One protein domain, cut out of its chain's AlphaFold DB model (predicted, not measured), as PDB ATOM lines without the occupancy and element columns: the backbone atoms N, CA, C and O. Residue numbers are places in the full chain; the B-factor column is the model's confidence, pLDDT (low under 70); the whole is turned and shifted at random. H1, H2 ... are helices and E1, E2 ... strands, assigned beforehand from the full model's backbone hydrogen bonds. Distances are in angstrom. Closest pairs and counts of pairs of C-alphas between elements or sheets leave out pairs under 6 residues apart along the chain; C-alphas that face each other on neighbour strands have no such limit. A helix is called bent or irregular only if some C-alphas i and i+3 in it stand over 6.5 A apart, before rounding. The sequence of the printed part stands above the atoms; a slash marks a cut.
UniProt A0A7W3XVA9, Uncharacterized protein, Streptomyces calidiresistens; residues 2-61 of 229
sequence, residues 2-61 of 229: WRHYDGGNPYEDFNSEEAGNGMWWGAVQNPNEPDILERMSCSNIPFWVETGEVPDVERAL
ATOM      1  N   TRP A   2     -21.294 -13.008  -4.321       50.25
ATOM      2  CA  TRP A   2     -22.447 -12.136  -4.629       50.25
ATOM      3  C   TRP A   2     -22.493 -10.763  -3.936       50.25
ATOM      4  O   TRP A   2     -22.910  -9.809  -4.566       50.25
ATOM      5  N   ARG A   3     -22.000 -10.626  -2.695       65.94
ATOM      6  CA  ARG A   3     -22.048  -9.342  -1.962       65.94
ATOM      7  C   ARG A   3     -20.925  -8.349  -2.272       65.94
ATOM      8  O   ARG A   3     -20.867  -7.301  -1.640       65.94
ATOM      9  N   HIS A   4     -19.979  -8.694  -3.148       69.69
ATOM     10  CA  HIS A   4     -18.806  -7.841  -3.378       69.69
ATOM     11  C   HIS A   4     -19.178  -6.525  -4.080       69.69
ATOM     12  O   HIS A   4     -18.623  -5.490  -3.736       69.69
ATOM     13  N   TYR A   5     -20.170  -6.561  -4.978       75.69
ATOM     14  CA  TYR A   5     -20.626  -5.401  -5.755       75.69
ATOM     15  C   TYR A   5     -21.892  -4.728  -5.201       75.69
ATOM     16  O   TYR A   5     -22.261  -3.661  -5.677       75.69
ATOM     17  N   ASP A   6     -22.517  -5.279  -4.150       70.00
ATOM     18  CA  ASP A   6     -23.766  -4.759  -3.551       70.00
ATOM     19  C   ASP A   6     -23.657  -3.295  -3.061       70.00
ATOM     20  O   ASP A   6     -24.669  -2.647  -2.802       70.00
ATOM     21  N   GLY A   7     -22.435  -2.775  -2.896       67.50
ATOM     22  CA  GLY A   7     -22.153  -1.398  -2.475       67.50
ATOM     23  C   GLY A   7     -21.841  -0.415  -3.607       67.50
ATOM     24  O   GLY A   7     -21.425   0.701  -3.305       67.50
ATOM     25  N   GLY A   8     -21.969  -0.821  -4.875       68.50
ATOM     26  CA  GLY A   8     -21.701   0.041  -6.033       68.50
ATOM     27  C   GLY A   8     -20.221   0.383  -6.249       68.50
ATOM     28  O   GLY A   8     -19.904   1.344  -6.936       68.50
ATOM     29  N   ASN A   9     -19.302  -0.358  -5.624       73.00
ATOM     30  CA  ASN A   9     -17.861  -0.148  -5.749       73.00
ATOM     31  C   ASN A   9     -17.166  -1.470  -6.111       73.00
ATOM     32  O   ASN A   9     -17.372  -2.457  -5.403       73.00
ATOM     33  N   PRO A  10     -16.319  -1.514  -7.157       82.56
ATOM     34  CA  PRO A  10     -16.020  -0.433  -8.104       82.56
ATOM     35  C   PRO A  10     -17.092  -0.229  -9.196       82.56
ATOM     36  O   PRO A  10     -16.952   0.692  -9.989       82.56
ATOM     37  N   TYR A  11     -18.137  -1.063  -9.243       84.56
ATOM     38  CA  TYR A  11     -19.156  -1.040 -10.299       84.56
ATOM     39  C   TYR A  11     -20.544  -0.769  -9.718       84.56
ATOM     40  O   TYR A  11     -21.008  -1.520  -8.856       84.56
ATOM     41  N   GLU A  12     -21.202   0.287 -10.193       83.94
ATOM     42  CA  GLU A  12     -22.597   0.591  -9.869       83.94
ATOM     43  C   GLU A  12     -23.530  -0.262 -10.738       83.94
ATOM     44  O   GLU A  12     -23.275  -0.443 -11.926       83.94
ATOM     45  N   ASP A  13     -24.567  -0.851 -10.129       84.81
ATOM     46  CA  ASP A  13     -25.574  -1.703 -10.790       84.81
ATOM     47  C   ASP A  13     -24.997  -2.715 -11.807       84.81
ATOM     48  O   ASP A  13     -25.548  -2.956 -12.879       84.81
ATOM     49  N   PHE A  14     -23.841  -3.302 -11.481       84.81
ATOM     50  CA  PHE A  14     -23.124  -4.253 -12.336       84.81
ATOM     51  C   PHE A  14     -22.802  -3.737 -13.757       84.81
ATOM     52  O   PHE A  14     -22.743  -4.537 -14.697       84.81
ATOM     53  N   ASN A  15     -22.559  -2.430 -13.913       88.75
ATOM     54  CA  ASN A  15     -22.322  -1.767 -15.202       88.75
ATOM     55  C   ASN A  15     -23.458  -2.004 -16.218       88.75
ATOM     56  O   ASN A  15     -23.220  -2.115 -17.419       88.75
ATOM     57  N   SER A  16     -24.709  -2.085 -15.748       87.06
ATOM     58  CA  SER A  16     -25.885  -2.307 -16.601       87.06
ATOM     59  C   SER A  16     -26.063  -1.232 -17.686       87.06
ATOM     60  O   SER A  16     -26.489  -1.556 -18.796       87.06
ATOM     61  N   GLU A  17     -25.688   0.021 -17.405       89.44
ATOM     62  CA  GLU A  17     -25.725   1.132 -18.369       89.44
ATOM     63  C   GLU A  17     -24.700   0.983 -19.508       89.44
ATOM     64  O   GLU A  17     -24.921   1.509 -20.597       89.44
ATOM     65  N   GLU A  18     -23.635   0.199 -19.302       88.94
ATOM     66  CA  GLU A  18     -22.580  -0.074 -20.291       88.94
ATOM     67  C   GLU A  18     -22.837  -1.356 -21.100       88.94
ATOM     68  O   GLU A  18     -21.949  -1.889 -21.772       88.94
ATOM     69  N   ALA A  19     -24.062  -1.887 -21.055       85.56
ATOM     70  CA  ALA A  19     -24.437  -3.074 -21.811       85.56
ATOM     71  C   ALA A  19     -24.142  -2.901 -23.317       85.56
ATOM     72  O   ALA A  19     -24.711  -2.041 -23.989       85.56
ATOM     73  N   GLY A  20     -23.274  -3.763 -23.855       85.75
ATOM     74  CA  GLY A  20     -22.820  -3.722 -25.251       85.75
ATOM     75  C   GLY A  20     -21.476  -3.016 -25.473       85.75
ATOM     76  O   GLY A  20     -20.875  -3.215 -26.525       85.75
ATOM     77  N   ASN A  21     -20.970  -2.274 -24.483       89.31
ATOM     78  CA  ASN A  21     -19.655  -1.618 -24.527       89.31
ATOM     79  C   ASN A  21     -18.555  -2.424 -23.819       89.31
ATOM     80  O   ASN A  21     -17.413  -1.979 -23.744       89.31
ATOM     81  N   GLY A  22     -18.886  -3.595 -23.278       89.06
ATOM     82  CA  GLY A  22     -17.943  -4.458 -22.585       89.06
ATOM     83  C   GLY A  22     -18.574  -5.765 -22.130       89.06
ATOM     84  O   GLY A  22     -19.717  -6.087 -22.471       89.06
ATOM     85  N   MET A  23     -17.814  -6.530 -21.353       89.25
ATOM     86  CA  MET A  23     -18.287  -7.768 -20.748       89.25
ATOM     87  C   MET A  23     -17.653  -8.014 -19.381       89.25
ATOM     88  O   MET A  23     -16.568  -7.527 -19.064       89.25
ATOM     89  N   TRP A  24     -18.334  -8.827 -18.579       89.94
ATOM     90  CA  TRP A  24     -17.779  -9.347 -17.338       89.94
ATOM     91  C   TRP A  24     -16.831 -10.510 -17.627       89.94
ATOM     92  O   TRP A  24     -17.230 -11.527 -18.195       89.94
ATOM     93  N   TRP A  25     -15.592 -10.369 -17.176       89.31
ATOM     94  CA  TRP A  25     -14.567 -11.404 -17.194       89.31
ATOM     95  C   TRP A  25     -14.564 -12.139 -15.876       89.31
ATOM     96  O   TRP A  25     -14.623 -11.519 -14.821       89.31
ATOM     97  N   GLY A  26     -14.488 -13.461 -15.917       89.75
ATOM     98  CA  GLY A  26     -14.475 -14.290 -14.721       89.75
ATOM     99  C   GLY A  26     -13.693 -15.570 -14.946       89.75
ATOM    100  O   GLY A  26     -13.428 -15.968 -16.080       89.75
ATOM    101  N   ALA A  27     -13.325 -16.221 -13.847       89.06
ATOM    102  CA  ALA A  27     -12.626 -17.492 -13.911       89.06
ATOM    103  C   ALA A  27     -13.513 -18.577 -14.539       89.06
ATOM    104  O   ALA A  27     -14.629 -18.832 -14.080       89.06
ATOM    105  N   VAL A  28     -12.977 -19.253 -15.553       88.19
ATOM    106  CA  VAL A  28     -13.552 -20.460 -16.150       88.19
ATOM    107  C   VAL A  28     -12.526 -21.574 -16.012       88.19
ATOM    108  O   VAL A  28     -11.347 -21.384 -16.293       88.19
ATOM    109  N   GLN A  29     -12.967 -22.739 -15.549       89.56
ATOM    110  CA  GLN A  29     -12.089 -23.893 -15.392       89.56
ATOM    111  C   GLN A  29     -11.917 -24.603 -16.732       89.56
ATOM    112  O   GLN A  29     -12.915 -24.917 -17.384       89.56
ATOM    113  N   ASN A  30     -10.678 -24.934 -17.100       89.38
ATOM    114  CA  ASN A  30     -10.424 -25.910 -18.156       89.38
ATOM    115  C   ASN A  30     -10.629 -27.328 -17.584       89.38
ATOM    116  O   ASN A  30      -9.838 -27.754 -16.742       89.38
ATOM    117  N   PRO A  31     -11.662 -28.088 -17.994       89.12
ATOM    118  CA  PRO A  31     -11.883 -29.439 -17.478       89.12
ATOM    119  C   PRO A  31     -10.792 -30.438 -17.892       89.12
ATOM    120  O   PRO A  31     -10.667 -31.471 -17.235       89.12
ATOM    121  N   ASN A  32     -10.024 -30.142 -18.947       89.50
ATOM    122  CA  ASN A  32      -8.933 -30.989 -19.429       89.50
ATOM    123  C   ASN A  32      -7.641 -30.834 -18.618       89.50
ATOM    124  O   ASN A  32      -6.773 -31.687 -18.747       89.50
ATOM    125  N   GLU A  33      -7.521 -29.798 -17.781       90.19
ATOM    126  CA  GLU A  33      -6.384 -29.626 -16.876       90.19
ATOM    127  C   GLU A  33      -6.467 -30.674 -15.746       90.19
ATOM    128  O   GLU A  33      -7.410 -30.627 -14.933       90.19
ATOM    129  N   PRO A  34      -5.541 -31.657 -15.700       91.25
ATOM    130  CA  PRO A  34      -5.568 -32.709 -14.691       91.25
ATOM    131  C   PRO A  34      -5.149 -32.213 -13.303       91.25
ATOM    132  O   PRO A  34      -5.600 -32.788 -12.305       91.25
ATOM    133  N   ASP A  35      -4.317 -31.171 -13.205       93.62
ATOM    134  CA  ASP A  35      -3.919 -30.602 -11.923       93.62
ATOM    135  C   ASP A  35      -5.040 -29.713 -11.369       93.62
ATOM    136  O   ASP A  35      -5.357 -28.629 -11.858       93.62
ATOM    137  N   ILE A  36      -5.669 -30.186 -10.292       90.31
ATOM    138  CA  ILE A  36      -6.779 -29.490  -9.637       90.31
ATOM    139  C   ILE A  36      -6.345 -28.123  -9.095       90.31
ATOM    140  O   ILE A  36      -7.164 -27.205  -9.077       90.31
ATOM    141  N   LEU A  37      -5.100 -27.972  -8.636       91.06
ATOM    142  CA  LEU A  37      -4.609 -26.696  -8.119       91.06
ATOM    143  C   LEU A  37      -4.436 -25.687  -9.254       91.06
ATOM    144  O   LEU A  37      -4.879 -24.550  -9.109       91.06
ATOM    145  N   GLU A  38      -3.894 -26.117 -10.394       87.88
ATOM    146  CA  GLU A  38      -3.780 -25.286 -11.598       87.88
ATOM    147  C   GLU A  38      -5.149 -24.929 -12.179       87.88
ATOM    148  O   GLU A  38      -5.417 -23.769 -12.485       87.88
ATOM    149  N   ARG A  39      -6.068 -25.895 -12.251       88.94
ATOM    150  CA  ARG A  39      -7.434 -25.666 -12.740       88.94
ATOM    151  C   ARG A  39      -8.213 -24.664 -11.888       88.94
ATOM    152  O   ARG A  39      -9.084 -23.964 -12.400       88.94
ATOM    153  N   MET A  40      -7.927 -24.613 -10.588       87.31
ATOM    154  CA  MET A  40      -8.578 -23.722  -9.621       87.31
ATOM    155  C   MET A  40      -7.780 -22.436  -9.349       87.31
ATOM    156  O   MET A  40      -8.203 -21.641  -8.507       87.31
ATOM    157  N   SER A  41      -6.639 -22.222 -10.015       86.12
ATOM    158  CA  SER A  41      -5.730 -21.109  -9.710       86.12
ATOM    159  C   SER A  41      -6.328 -19.744 -10.067       86.12
ATOM    160  O   SER A  41      -6.132 -18.764  -9.341       86.12
ATOM    161  N   CYS A  42      -7.141 -19.689 -11.128       83.88
ATOM    162  CA  CYS A  42      -7.907 -18.505 -11.506       83.88
ATOM    163  C   CYS A  42      -8.982 -18.222 -10.447       83.88
ATOM    164  O   CYS A  42     -10.049 -18.834 -10.431       83.88
ATOM    165  N   SER A  43      -8.689 -17.285  -9.546       84.25
ATOM    166  CA  SER A  43      -9.525 -16.966  -8.379       84.25
ATOM    167  C   SER A  43      -9.961 -15.501  -8.314       84.25
ATOM    168  O   SER A  43     -10.620 -15.092  -7.354       84.25
ATOM    169  N   ASN A  44      -9.635 -14.720  -9.350       83.44
ATOM    170  CA  ASN A  44     -10.056 -13.330  -9.469       83.44
ATOM    171  C   ASN A  44     -11.586 -13.228  -9.422       83.44
ATOM    172  O   ASN A  44     -12.309 -13.996 -10.063       83.44
ATOM    173  N   ILE A  45     -12.077 -12.270  -8.634       86.00
ATOM    174  CA  ILE A  45     -13.502 -11.938  -8.605       86.00
ATOM    175  C   ILE A  45     -13.859 -11.358  -9.982       86.00
ATOM    176  O   ILE A  45     -13.057 -10.576 -10.494       86.00
ATOM    177  N   PRO A  46     -15.002 -11.735 -10.592       89.19
ATOM    178  CA  PRO A  46     -15.335 -11.269 -11.930       89.19
ATOM    179  C   PRO A  46     -15.273  -9.749 -12.062       89.19
ATOM    180  O   PRO A  46     -15.761  -9.067 -11.178       89.19
ATOM    181  N   PHE A  47     -14.721  -9.202 -13.134       90.75
ATOM    182  CA  PHE A  47     -14.534  -7.757 -13.300       90.75
ATOM    183  C   PHE A  47     -14.967  -7.306 -14.694       90.75
ATOM    184  O   PHE A  47     -15.016  -8.108 -15.624       90.75
ATOM    185  N   TRP A  48     -15.333  -6.035 -14.833       90.81
ATOM    186  CA  TRP A  48     -15.761  -5.474 -16.112       90.81
ATOM    187  C   TRP A  48     -14.563  -5.074 -16.964       90.81
ATOM    188  O   TRP A  48     -13.623  -4.466 -16.446       90.81
ATOM    189  N   VAL A  49     -14.637  -5.368 -18.261       90.38
ATOM    190  CA  VAL A  49     -13.662  -4.927 -19.263       90.38
ATOM    191  C   VAL A  49     -14.397  -4.392 -20.484       90.38
ATOM    192  O   VAL A  49     -15.390  -4.984 -20.917       90.38
ATOM    193  N   GLU A  50     -13.918  -3.272 -21.018       89.25
ATOM    194  CA  GLU A  50     -14.467  -2.645 -22.219       89.25
ATOM    195  C   GLU A  50     -14.175  -3.487 -23.471       89.25
ATOM    196  O   GLU A  50     -13.205  -4.244 -23.542       89.25
ATOM    197  N   THR A  51     -15.045  -3.387 -24.472       85.62
ATOM    198  CA  THR A  51     -14.900  -4.125 -25.730       85.62
ATOM    199  C   THR A  51     -13.594  -3.741 -26.428       85.62
ATOM    200  O   THR A  51     -13.336  -2.566 -26.678       85.62
ATOM    201  N   GLY A  52     -12.804  -4.748 -26.811       77.75
ATOM    202  CA  GLY A  52     -11.539  -4.571 -27.530       77.75
ATOM    203  C   GLY A  52     -10.293  -4.490 -26.641       77.75
ATOM    204  O   GLY A  52      -9.187  -4.402 -27.173       77.75
ATOM    205  N   GLU A  53     -10.434  -4.562 -25.314       82.12
ATOM    206  CA  GLU A  53      -9.302  -4.561 -24.382       82.12
ATOM    207  C   GLU A  53      -9.030  -5.951 -23.802       82.12
ATOM    208  O   GLU A  53      -9.814  -6.441 -23.010       82.12
ATOM    209  N   VAL A  54      -7.885  -6.583 -24.084       80.62
ATOM    210  CA  VAL A  54      -7.494  -7.800 -23.339       80.62
ATOM    211  C   VAL A  54      -7.098  -7.414 -21.914       80.62
ATOM    212  O   VAL A  54      -6.171  -6.617 -21.760       80.62
ATOM    213  N   PRO A  55      -7.740  -7.964 -20.867       85.25
ATOM    214  CA  PRO A  55      -7.391  -7.588 -19.509       85.25
ATOM    215  C   PRO A  55      -5.980  -8.050 -19.150       85.25
ATOM    216  O   PRO A  55      -5.604  -9.191 -19.415       85.25
ATOM    217  N   ASP A  56      -5.218  -7.175 -18.490       85.12
ATOM    218  CA  ASP A  56      -3.871  -7.465 -17.981       85.12
ATOM    219  C   ASP A  56      -3.947  -8.292 -16.686       85.12
ATOM    220  O   ASP A  56      -3.649  -7.836 -15.581       85.12
ATOM    221  N   VAL A  57      -4.457  -9.515 -16.820       86.31
ATOM    222  CA  VAL A  57      -4.487 -10.519 -15.758       86.31
ATOM    223  C   VAL A  57      -3.822 -11.792 -16.248       86.31
ATOM    224  O   VAL A  57      -3.920 -12.173 -17.417       86.31
ATOM    225  N   GLU A  58      -3.152 -12.482 -15.331       83.44
ATOM    226  CA  GLU A  58      -2.560 -13.781 -15.622       83.44
ATOM    227  C   GLU A  58      -3.629 -14.739 -16.175       83.44
ATOM    228  O   GLU A  58      -4.718 -14.865 -15.609       83.44
ATOM    229  N   ARG A  59      -3.315 -15.394 -17.300       84.19
ATOM    230  CA  ARG A  59      -4.216 -16.300 -18.035       84.19
ATOM    231  C   ARG A  59      -5.513 -15.659 -18.559       84.19
ATOM    232  O   ARG A  59      -6.492 -16.368 -18.792       84.19
ATOM    233  N   ALA A  60      -5.534 -14.346 -18.803       88.94
ATOM    234  CA  ALA A  60      -6.574 -13.743 -19.639       88.94
ATOM    235  C   ALA A  60      -6.630 -14.448 -21.002       88.94
ATOM    236  O   ALA A  60      -5.582 -14.690 -21.608       88.94
ATOM    237  N   LEU A  61      -7.839 -14.762 -21.488       89.56
ATOM    238  CA  LEU A  61      -8.023 -15.340 -22.821       89.56
ATOM    239  C   LEU A  61      -7.346 -14.440 -23.857       89.56
ATOM    240  O   LEU A  61      -7.777 -13.323 -24.130       89.56
TER     241      LEU A  61
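This is residues 2 to 61 of the 229 residues of an uncharacterized protein of Streptomyces calidiresistens (UniProt A0A7W3XVA9). This domain has little regular structure: a short two-stranded ribbon, E1 and E2, with residues 14 to 18 of the irregular helix H1 near it, and between the two strands the chain reaches away from the ribbon through H2 and folds back, with residues 32 to 37 sticking out. The 60 printed residues hold H1, E1, H2 and E2 in that order, 19 residues in named elements, class mixed, the sheet antiparallel. The whole is loose, radius of gyration of the C-alphas 13.5 A, spanning 39 by 28 by 17 A.

Find C-alpha 12 at (-22.597, 0.591, -9.869); H1 runs to residue 18, 10.4 A, irregular, with C-alphas 14 and 17 8.5 A apart. E1 is residues 22 to 25, 9.4 A; H2 residues 36 to 39, 5.0 A; E2 residues 47 to 50, 10.3 A, ending at (-14.467, -2.645, -22.219).

E1 and E2 are antiparallel at 150 degrees; look for N 25 and O 47, 2.8 A apart, within hydrogen-bond range. The closest C-alphas of H1 and E2, Asn 15 and Trp 48, are 7.6 A apart. H1 and H2 are apart. H1 has 0 of 3 O i to N i+4 pairs within range, but 3 of 4 O i to N i+3 pairs; H2 is too short for an i+4 pair.

The farthest C-alphas, Glu 17 and Pro 34, are 39.6 A apart. The printed part has no cut and no long link between named elements. Residues 2 to 4 and 7 to 8 are under pLDDT 70.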